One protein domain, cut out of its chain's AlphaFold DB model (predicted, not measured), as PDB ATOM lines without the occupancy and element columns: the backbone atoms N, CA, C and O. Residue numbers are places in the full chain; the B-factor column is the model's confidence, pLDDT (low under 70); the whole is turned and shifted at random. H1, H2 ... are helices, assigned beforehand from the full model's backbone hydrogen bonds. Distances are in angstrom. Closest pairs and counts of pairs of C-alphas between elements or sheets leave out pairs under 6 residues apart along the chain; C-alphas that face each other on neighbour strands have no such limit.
ATOM      1  N   ASP A 660     221.271 237.970 244.009       66.00
ATOM      2  CA  ASP A 660     220.436 238.458 245.104       66.00
ATOM      3  C   ASP A 660     219.404 237.404 245.522       66.00
ATOM      4  O   ASP A 660     219.253 237.143 246.714       66.00
ATOM      5  N   VAL A 661     218.794 236.684 244.572       66.31
ATOM      6  CA  VAL A 661     217.976 235.488 244.861       66.31
ATOM      7  C   VAL A 661     218.825 234.356 245.461       66.31
ATOM      8  O   VAL A 661     218.357 233.602 246.319       66.31
ATOM      9  N   VAL A 662     220.085 234.217 245.038       54.12
ATOM     10  CA  VAL A 662     221.046 233.284 245.643       54.12
ATOM     11  C   VAL A 662     221.464 233.756 247.038       54.12
ATOM     12  O   VAL A 662     221.511 232.928 247.939       54.12
ATOM     13  N   ASN A 663     221.660 235.054 247.272       59.44
ATOM     14  CA  ASN A 663     221.988 235.647 248.570       59.44
ATOM     15  C   ASN A 663     220.806 235.574 249.550       59.44
ATOM     16  O   ASN A 663     221.022 235.333 250.733       59.44
ATOM     17  N   GLU A 664     219.561 235.708 249.090       70.69
ATOM     18  CA  GLU A 664     218.359 235.489 249.905       70.69
ATOM     19  C   GLU A 664     218.247 234.017 250.330       70.69
ATOM     20  O   GLU A 664     217.987 233.710 251.499       70.69
ATOM     21  N   LYS A 665     218.511 233.086 249.404       53.56
ATOM     22  CA  LYS A 665     218.542 231.645 249.697       53.56
ATOM     23  C   LYS A 665     219.711 231.277 250.607       53.56
ATOM     24  O   LYS A 665     219.490 230.560 251.576       53.56
ATOM     25  N   ILE A 666     220.910 231.808 250.373       56.94
ATOM     26  CA  ILE A 666     222.082 231.646 251.246       56.94
ATOM     27  C   ILE A 666     221.811 232.262 252.618       56.94
ATOM     28  O   ILE A 666     222.112 231.622 253.610       56.94
ATOM     29  N   GLY A 667     221.178 233.431 252.711       60.12
ATOM     30  CA  GLY A 667     220.787 234.059 253.978       60.12
ATOM     31  C   GLY A 667     219.692 233.291 254.724       60.12
ATOM     32  O   GLY A 667     219.653 233.293 255.953       60.12
ATOM     33  N   SER A 668     218.821 232.588 254.000       51.44
ATOM     34  CA  SER A 668     217.822 231.680 254.578       51.44
ATOM     35  C   SER A 668     218.457 230.370 255.057       51.44
ATOM     36  O   SER A 668     218.150 229.904 256.152       51.44
ATOM     37  N   ILE A 669     219.393 229.812 254.283       49.12
ATOM     38  CA  ILE A 669     220.221 228.661 254.668       49.12
ATOM     39  C   ILE A 669     221.121 229.028 255.854       49.12
ATOM     40  O   ILE A 669     221.247 228.221 256.765       49.12
ATOM     41  N   ALA A 670     221.670 230.245 255.895       47.09
ATOM     42  CA  ALA A 670     222.464 230.770 256.998       47.09
ATOM     43  C   ALA A 670     221.622 230.848 258.270       47.09
ATOM     44  O   ALA A 670     221.984 230.206 259.236       47.09
ATOM     45  N   LYS A 671     220.426 231.453 258.251       59.38
ATOM     46  CA  LYS A 671     219.520 231.455 259.421       59.38
ATOM     47  C   LYS A 671     219.158 230.047 259.920       59.38
ATOM     48  O   LYS A 671     219.002 229.838 261.121       59.38
ATOM     49  N   VAL A 672     219.026 229.072 259.017       55.09
ATOM     50  CA  VAL A 672     218.808 227.659 259.379       55.09
ATOM     51  C   VAL A 672     220.086 227.020 259.945       55.09
ATOM     52  O   VAL A 672     220.007 226.265 260.913       55.09
ATOM     53  N   ALA A 673     221.256 227.342 259.392       51.41
ATOM     54  CA  ALA A 673     222.562 226.900 259.873       51.41
ATOM     55  C   ALA A 673     222.934 227.536 261.223       51.41
ATOM     56  O   ALA A 673     223.476 226.838 262.069       51.41
ATOM     57  N   ASP A 674     222.573 228.796 261.460       63.19
ATOM     58  CA  ASP A 674     222.715 229.523 262.721       63.19
ATOM     59  C   ASP A 674     221.822 228.885 263.789       63.19
ATOM     60  O   ASP A 674     222.293 228.588 264.881       63.19
ATOM     61  N   GLY A 675     220.564 228.564 263.462       66.00
ATOM     62  CA  GLY A 675     219.672 227.815 264.356       66.00
ATOM     63  C   GLY A 675     220.184 226.402 264.678       66.00
ATOM     64  O   GLY A 675     220.095 225.955 265.821       66.00
ATOM     65  N   LEU A 676     220.776 225.711 263.697       67.38
ATOM     66  CA  LEU A 676     221.458 224.425 263.897       67.38
ATOM     67  C   LEU A 676     222.754 224.566 264.709       67.38
ATOM     68  O   LEU A 676     223.054 223.691 265.521       67.38
ATOM     69  N   SER A 677     223.505 225.653 264.524       74.06
ATOM     70  CA  SER A 677     224.737 225.949 265.258       74.06
ATOM     71  C   SER A 677     224.426 226.284 266.711       74.06
ATOM     72  O   SER A 677     224.987 225.653 267.597       74.06
ATOM     73  N   PHE A 678     223.459 227.168 266.962       79.31
ATOM     74  CA  PHE A 678     222.944 227.503 268.290       79.31
ATOM     75  C   PHE A 678     222.426 226.262 269.024       79.31
ATOM     76  O   PHE A 678     222.796 226.026 270.170       79.31
ATOM     77  N   ALA A 679     221.635 225.409 268.362       78.81
ATOM     78  CA  ALA A 679     221.170 224.156 268.958       78.81
ATOM     79  C   ALA A 679     222.331 223.195 269.283       78.81
ATOM     80  O   ALA A 679     222.318 222.546 270.328       78.81
ATOM     81  N   LYS A 680     223.351 223.114 268.420       81.62
ATOM     82  CA  LYS A 680     224.543 222.278 268.632       81.62
ATOM     83  C   LYS A 680     225.453 222.826 269.737       81.62
ATOM     84  O   LYS A 680     226.006 222.043 270.508       81.62
ATOM     85  N   GLU A 681     225.600 224.141 269.828       84.38
ATOM     86  CA  GLU A 681     226.358 224.835 270.868       84.38
ATOM     87  C   GLU A 681     225.656 224.689 272.222       84.38
ATOM     88  O   GLU A 681     226.271 224.204 273.165       84.38
ATOM     89  N   LEU A 682     224.345 224.955 272.295       88.81
ATOM     90  CA  LEU A 682     223.521 224.724 273.485       88.81
ATOM     91  C   LEU A 682     223.618 223.273 273.970       88.81
ATOM     92  O   LEU A 682     223.879 223.047 275.148       88.81
ATOM     93  N   TYR A 683     223.476 222.290 273.075       89.44
ATOM     94  CA  TYR A 683     223.646 220.872 273.415       89.44
ATOM     95  C   TYR A 683     225.043 220.587 273.988       89.44
ATOM     96  O   TYR A 683     225.178 219.933 275.022       89.44
ATOM     97  N   THR A 684     226.086 221.121 273.347       88.50
ATOM     98  CA  THR A 684     227.484 220.941 273.765       88.50
ATOM     99  C   THR A 684     227.753 221.564 275.137       88.50
ATOM    100  O   THR A 684     228.397 220.937 275.974       88.50
ATOM    101  N   GLU A 685     227.248 222.769 275.401       88.75
ATOM    102  CA  GLU A 685     227.455 223.461 276.677       88.75
ATOM    103  C   GLU A 685     226.573 222.919 277.809       88.75
ATOM    104  O   GLU A 685     226.984 223.002 278.965       88.75
ATOM    105  N   VAL A 686     225.405 222.333 277.513       89.81
ATOM    106  CA  VAL A 686     224.596 221.594 278.501       89.81
ATOM    107  C   VAL A 686     225.294 220.285 278.879       89.81
ATOM    108  O   VAL A 686     225.496 220.022 280.063       89.81
ATOM    109  N   MET A 687     225.742 219.502 277.891       89.31
ATOM    110  CA  MET A 687     226.394 218.202 278.113       89.31
ATOM    111  C   MET A 687     227.765 218.289 278.803       89.31
ATOM    112  O   MET A 687     228.243 217.294 279.342       89.31
ATOM    113  N   LYS A 688     228.395 219.470 278.832       88.50
ATOM    114  CA  LYS A 688     229.635 219.726 279.586       88.50
ATOM    115  C   LYS A 688     229.440 219.880 281.098       88.50
ATOM    116  O   LYS A 688     230.431 219.855 281.822       88.50
ATOM    117  N   VAL A 689     228.219 220.087 281.599       87.50
ATOM    118  CA  VAL A 689     228.021 220.400 283.024       87.50
ATOM    119  C   VAL A 689     228.041 219.132 283.875       87.50
ATOM    120  O   VAL A 689     227.031 218.453 284.055       87.50
ATOM    121  N   GLU A 690     229.207 218.845 284.453       84.38
ATOM    122  CA  GLU A 690     229.414 217.701 285.344       84.38
ATOM    123  C   GLU A 690     228.459 217.703 286.550       84.38
ATOM    124  O   GLU A 690     228.211 218.745 287.165       84.38
ATOM    125  N   GLY A 691     228.013 216.517 286.975       83.75
ATOM    126  CA  GLY A 691     227.229 216.318 288.205       83.75
ATOM    127  C   GLY A 691     225.747 215.985 288.008       83.75
ATOM    128  O   GLY A 691     225.036 215.866 289.001       83.75
ATOM    129  N   PHE A 692     225.295 215.795 286.766       87.38
ATOM    130  CA  PHE A 692     223.958 215.295 286.427       87.38
ATOM    131  C   PHE A 692     224.057 214.052 285.524       87.38
ATOM    132  O   PHE A 692     225.111 213.791 284.944       87.38
ATOM    133  N   SER A 693     222.976 213.275 285.396       87.75
ATOM    134  CA  SER A 693     222.932 212.136 284.465       87.75
ATOM    135  C   SER A 693     222.746 212.597 283.009       87.75
ATOM    136  O   SER A 693     222.054 213.592 282.779       87.75
ATOM    137  N   PRO A 694     223.286 211.869 282.008       83.38
ATOM    138  CA  PRO A 694     223.062 212.180 280.591       83.38
ATOM    139  C   PRO A 694     221.571 212.266 280.235       83.38
ATOM    140  O   PRO A 694     221.141 213.256 279.651       83.38
ATOM    141  N   ASP A 695     220.760 211.316 280.718       80.94
ATOM    142  CA  ASP A 695     219.306 211.282 280.493       80.94
ATOM    143  C   ASP A 695     218.562 212.501 281.065       80.94
ATOM    144  O   ASP A 695     217.437 212.791 280.653       80.94
ATOM    145  N   PHE A 696     219.142 213.196 282.051       90.81
ATOM    146  CA  PHE A 696     218.627 214.474 282.535       90.81
ATOM    147  C   PHE A 696     219.149 215.641 281.692       90.81
ATOM    148  O   PHE A 696     218.370 216.534 281.368       90.81
ATOM    149  N   LEU A 697     220.429 215.637 281.312       87.75
ATOM    150  CA  LEU A 697     221.026 216.684 280.477       87.75
ATOM    151  C   LEU A 697     220.356 216.765 279.093       87.75
ATOM    152  O   LEU A 697     220.085 217.870 278.628       87.75
ATOM    153  N   ASP A 698     219.967 215.635 278.494       85.12
ATOM    154  CA  ASP A 698     219.141 215.591 277.275       85.12
ATOM    155  C   ASP A 698     217.765 216.249 277.473       85.12
ATOM    156  O   ASP A 698     217.305 217.044 276.646       85.12
ATOM    157  N   ARG A 699     217.096 215.972 278.603       84.00
ATOM    158  CA  ARG A 699     215.800 216.591 278.926       84.00
ATOM    159  C   ARG A 699     215.941 218.082 279.212       84.00
ATOM    160  O   ARG A 699     215.109 218.862 278.759       84.00
ATOM    161  N   ALA A 700     216.992 218.487 279.917       86.25
ATOM    162  CA  ALA A 700     217.287 219.884 280.193       86.25
ATOM    163  C   ALA A 700     217.638 220.656 278.911       86.25
ATOM    164  O   ALA A 700     217.184 221.788 278.749       86.25
ATOM    165  N   PHE A 701     218.348 220.031 277.965       90.06
ATOM    166  CA  PHE A 701     218.551 220.571 276.623       90.06
ATOM    167  C   PHE A 701     217.219 220.774 275.886       90.06
ATOM    168  O   PHE A 701     216.962 221.881 275.424       90.06
ATOM    169  N   GLU A 702     216.331 219.774 275.821       86.38
ATOM    170  CA  GLU A 702     215.020 219.934 275.163       86.38
ATOM    171  C   GLU A 702     214.079 220.921 275.884       86.38
ATOM    172  O   GLU A 702     213.180 221.467 275.242       86.38
ATOM    173  N   ILE A 703     214.276 221.186 277.181       84.50
ATOM    174  CA  ILE A 703     213.584 222.259 277.916       84.50
ATOM    175  C   ILE A 703     214.157 223.629 277.522       84.50
ATOM    176  O   ILE A 703     213.407 224.486 277.056       84.50
ATOM    177  N   LEU A 704     215.476 223.829 277.630       84.81
ATOM    178  CA  LEU A 704     216.143 225.089 277.270       84.81
ATOM    179  C   LEU A 704     215.943 225.438 275.787       84.81
ATOM    180  O   LEU A 704     215.672 226.575 275.445       84.81
ATOM    181  N   LYS A 705     215.970 224.454 274.891       83.19
ATOM    182  CA  LYS A 705     215.694 224.618 273.454       83.19
ATOM    183  C   LYS A 705     214.271 225.120 273.150       83.19
ATOM    184  O   LYS A 705     214.041 225.661 272.071       83.19
ATOM    185  N   ARG A 706     213.308 224.927 274.063       80.38
ATOM    186  CA  ARG A 706     211.942 225.481 273.958       80.38
ATOM    187  C   ARG A 706     211.858 226.896 274.532       80.38
ATOM    188  O   ARG A 706     211.135 227.718 273.981       80.38
ATOM    189  N   ASP A 707     212.612 227.176 275.591       79.19
ATOM    190  CA  ASP A 707     212.815 228.520 276.137       79.19
ATOM    191  C   ASP A 707     214.040 229.186 275.488       79.19
ATOM    192  O   ASP A 707     215.130 229.240 276.059       79.19
ATOM    193  N   GLY A 708     213.859 229.709 274.270       73.81
ATOM    194  CA  GLY A 708     214.948 230.331 273.509       73.81
ATOM    195  C   GLY A 708     215.703 231.427 274.275       73.81
ATOM    196  O   GLY A 708     216.914 231.554 274.110       73.81
ATOM    197  N   HIS A 709     215.031 232.156 275.173       72.19
ATOM    198  CA  HIS A 709     215.678 233.177 275.998       72.19
ATOM    199  C   HIS A 709     216.466 232.559 277.164       72.19
ATOM    200  O   HIS A 709     217.600 232.958 277.435       72.19
ATOM    201  N   GLY A 710     215.925 231.523 277.810       75.88
ATOM    202  CA  GLY A 710     216.655 230.696 278.774       75.88
ATOM    203  C   GLY A 710     217.906 230.040 278.177       75.88
ATOM    204  O   GLY A 710     218.943 229.998 278.840       75.88
ATOM    205  N   ALA A 711     217.855 229.600 276.914       85.12
ATOM    206  CA  ALA A 711     219.009 229.076 276.178       85.12
ATOM    207  C   ALA A 711     220.089 230.139 275.897       85.12
ATOM    208  O   ALA A 711     221.270 229.879 276.133       85.12
ATOM    209  N   GLU A 712     219.707 231.341 275.448       78.06
ATOM    210  CA  GLU A 712     220.635 232.476 275.289       78.06
ATOM    211  C   GLU A 712     221.319 232.828 276.620       78.06
ATOM    212  O   GLU A 712     222.545 232.953 276.689       78.06
ATOM    213  N   ILE A 713     220.540 232.927 277.705       79.50
ATOM    214  CA  ILE A 713     221.056 233.186 279.054       79.50
ATOM    215  C   ILE A 713     222.005 232.065 279.493       79.50
ATOM    216  O   ILE A 713     223.067 232.352 280.044       79.50
ATOM    217  N   PHE A 714     221.665 230.800 279.240       87.38
ATOM    218  CA  PHE A 714     222.510 229.660 279.586       87.38
ATOM    219  C   PHE A 714     223.873 229.725 278.877       87.38
ATOM    220  O   PHE A 714     224.914 229.605 279.528       87.38
ATOM    221  N   LEU A 715     223.885 229.984 277.564       83.75
ATOM    222  CA  LEU A 715     225.117 230.086 276.778       83.75
ATOM    223  C   LEU A 715     226.008 231.257 277.218       83.75
ATOM    224  O   LEU A 715     227.211 231.068 277.398       83.75
ATOM    225  N   VAL A 716     225.436 232.437 277.477       80.75
ATOM    226  CA  VAL A 716     226.193 233.653 277.848       80.75
ATOM    227  C   VAL A 716     226.740 233.618 279.290       80.75
ATOM    228  O   VAL A 716     227.622 234.405 279.648       80.75
ATOM    229  N   ARG A 717     226.244 232.727 280.158       81.94
ATOM    230  CA  ARG A 717     226.638 232.658 281.579       81.94
ATOM    231  C   ARG A 717     227.781 231.674 281.841       81.94
ATOM    232  O   ARG A 717     228.017 230.733 281.093       81.94
ATOM    233  N   THR A 718     228.494 231.895 282.947       84.38
ATOM    234  CA  THR A 718     229.622 231.055 283.376       84.38
ATOM    235  C   THR A 718     229.167 229.695 283.912       84.38
ATOM    236  O   THR A 718     228.052 229.542 284.416       84.38
ATOM    237  N   GLU A 719     230.057 228.704 283.855       80.62
ATOM    238  CA  GLU A 719     229.791 227.315 284.255       80.62
ATOM    239  C   GLU A 719     229.145 227.153 285.655       80.62
ATOM    240  O   GLU A 719     228.143 226.440 285.749       80.62
ATOM    241  N   PRO A 720     229.567 227.860 286.731       80.12
ATOM    242  CA  PRO A 720     228.918 227.733 288.042       80.12
ATOM    243  C   PRO A 720     227.470 228.250 288.071       80.12
ATOM    244  O   PRO A 720     226.687 227.853 288.933       80.12
ATOM    245  N   TYR A 721     227.105 229.140 287.142       82.69
ATOM    246  CA  TYR A 721     225.741 229.640 286.979       82.69
ATOM    247  C   TYR A 721     224.902 228.680 286.128       82.69
ATOM    248  O   TYR A 721     223.794 228.330 286.526       82.69
ATOM    249  N   ARG A 722     225.461 228.150 285.029       90.38
ATOM    250  CA  ARG A 722     224.849 227.061 284.240       90.38
ATOM    251  C   ARG A 722     224.523 225.840 285.105       90.38
ATOM    252  O   ARG A 722     223.412 225.319 285.049       90.38
ATOM    253  N   LYS A 723     225.454 225.436 285.976       88.44
ATOM    254  CA  LYS A 723     225.277 224.347 286.950       88.44
ATOM    255  C   LYS A 723     224.190 224.633 287.987       88.44
ATOM    256  O   LYS A 723     223.554 223.698 288.462       88.44
ATOM    257  N   ARG A 724     223.922 225.907 288.297       87.50
ATOM    258  CA  ARG A 724     222.779 226.308 289.127       87.50
ATOM    259  C   ARG A 724     221.459 226.226 288.360       87.50
ATOM    260  O   ARG A 724     220.541 225.605 288.874       87.50
ATOM    261  N   MET A 725     221.389 226.750 287.133       87.69
ATOM    262  CA  MET A 725     220.193 226.642 286.279       87.69
ATOM    263  C   MET A 725     219.798 225.177 286.040       87.69
ATOM    264  O   MET A 725     218.635 224.815 286.179       87.69
ATOM    265  N   LEU A 726     220.773 224.305 285.752       89.62
ATOM    266  CA  LEU A 726     220.523 222.866 285.620       89.62
ATOM    267  C   LEU A 726     220.119 222.215 286.945       89.62
ATOM    268  O   LEU A 726     219.293 221.309 286.924       89.62
ATOM    269  N   LYS A 727     220.613 222.699 288.093       87.38
ATOM    270  CA  LYS A 727     220.122 222.230 289.393       87.38
ATOM    271  C   LYS A 727     218.680 222.672 289.652       87.38
ATOM    272  O   LYS A 727     217.880 221.855 290.072       87.38
ATOM    273  N   GLU A 728     218.319 223.914 289.351       86.25
ATOM    274  CA  GLU A 728     216.941 224.410 289.483       86.25
ATOM    275  C   GLU A 728     215.975 223.642 288.557       86.25
ATOM    276  O   GLU A 728     214.848 223.337 288.947       86.25
ATOM    277  N   LEU A 729     216.434 223.230 287.367       86.44
ATOM    278  CA  LEU A 729     215.708 222.299 286.495       86.44
ATOM    279  C   LEU A 729     215.677 220.859 287.042       86.44
ATOM    280  O   LEU A 729     214.682 220.168 286.839       86.44
ATOM    281  N   TYR A 730     216.713 220.397 287.746       84.19
ATOM    282  CA  TYR A 730     216.765 219.062 288.360       84.19
ATOM    283  C   TYR A 730     215.857 218.962 289.589       84.19
ATOM    284  O   TYR A 730     215.064 218.033 289.700       84.19
ATOM    285  N   ASP A 731     215.891 219.961 290.466       82.25
ATOM    286  CA  ASP A 731     215.037 220.047 291.652       82.25
ATOM    287  C   ASP A 731     213.540 220.192 291.257       82.25
ATOM    288  O   ASP A 731     212.658 219.881 292.057       82.25
TER     289      ASP A 731
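AT A GLANCE: This is residues 660 to 731 of the 751 residues of an uncharacterized protein of Aquilegia coerulea (UniProt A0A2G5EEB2). One long helix, H1, ends in a small compact head: its residues 660 to 677 stick out as a free arm, while residues 682 to 687 reach three short helices, H2, H3 and H4, which gather round that end at crossed angles. H2 folds back beside the end of H1 as a hairpin at a steep tilt, H3 crosses the end of H1, and H4 closes the far side of the head. The printed part has 72 residues with four named helices, in the order H1, H2, H3, H4, and no named strand; the class is all helix. The whole is loose, with a radius of gyration of the C-alphas of 14.6 A, and it spans 50 by 22 by 18 A, the free arm making the length.

HOW THE PARTS SIT: H1, residues 660 to 687, touches H2, residues 694 to 704, with its residues 682 to 687 alone. Their closest C-alphas, those of Tyr 683 and Phe 701, are 6.0 A apart. H1 and H2 form a helical hairpin, running opposite ways at a steep tilt of 44 degrees. H1 also touches H3, residues 708 to 716, with its residues 682 to 685 alone; the closest C-alphas, those of Leu 682 and Leu 715, are 6.5 A apart. These two run the same way at a steep tilt of 68 degrees, only just short of about perpendicular. H4, residues 719 to 731, only just touches H2, with 3 pairs of C-alphas within 8 A, using its residues 726 to 730 alone. The closest C-alphas of H2 and H4, those of Ala 700 and Leu 729, are 6.9 A apart, and their lines stand about perpendicular at 84 degrees. H3 and H4 are close but not clearly touching, with the C-alphas of Phe 714 and Arg 722 closest at 5.8 A. Every O i to N i+4 pair is within hydrogen-bond range in H1, H3 and H4; in H2 it is 6 of 7.

IN THESE COORDINATES: H1 begins at C-alpha 660, at (220.436, 238.458, 245.104), and ends at C-alpha 687, at (226.394, 218.202, 278.113), 39.2 A from first to last C-alpha. H2 measures 15.0 A, H3 12.5 A and H4 18.0 A. H4 ends at C-alpha 731, at (215.037, 220.047, 291.652).

THE WHOLE: The C-alphas of Asp 660 and Asp 731, the two farthest apart, are 50.3 A apart. Without the free residues 660 to 677, the body of 54 residues spans 23 by 20 by 18 A. The printed part has no cut. The link from H1 to H2 is short; those from H2 to H3 and from H3 to H4 are tight. The mean pLDDT of the printed part is 78.2, and residues 660 to 663 and 665 to 676 are under 70.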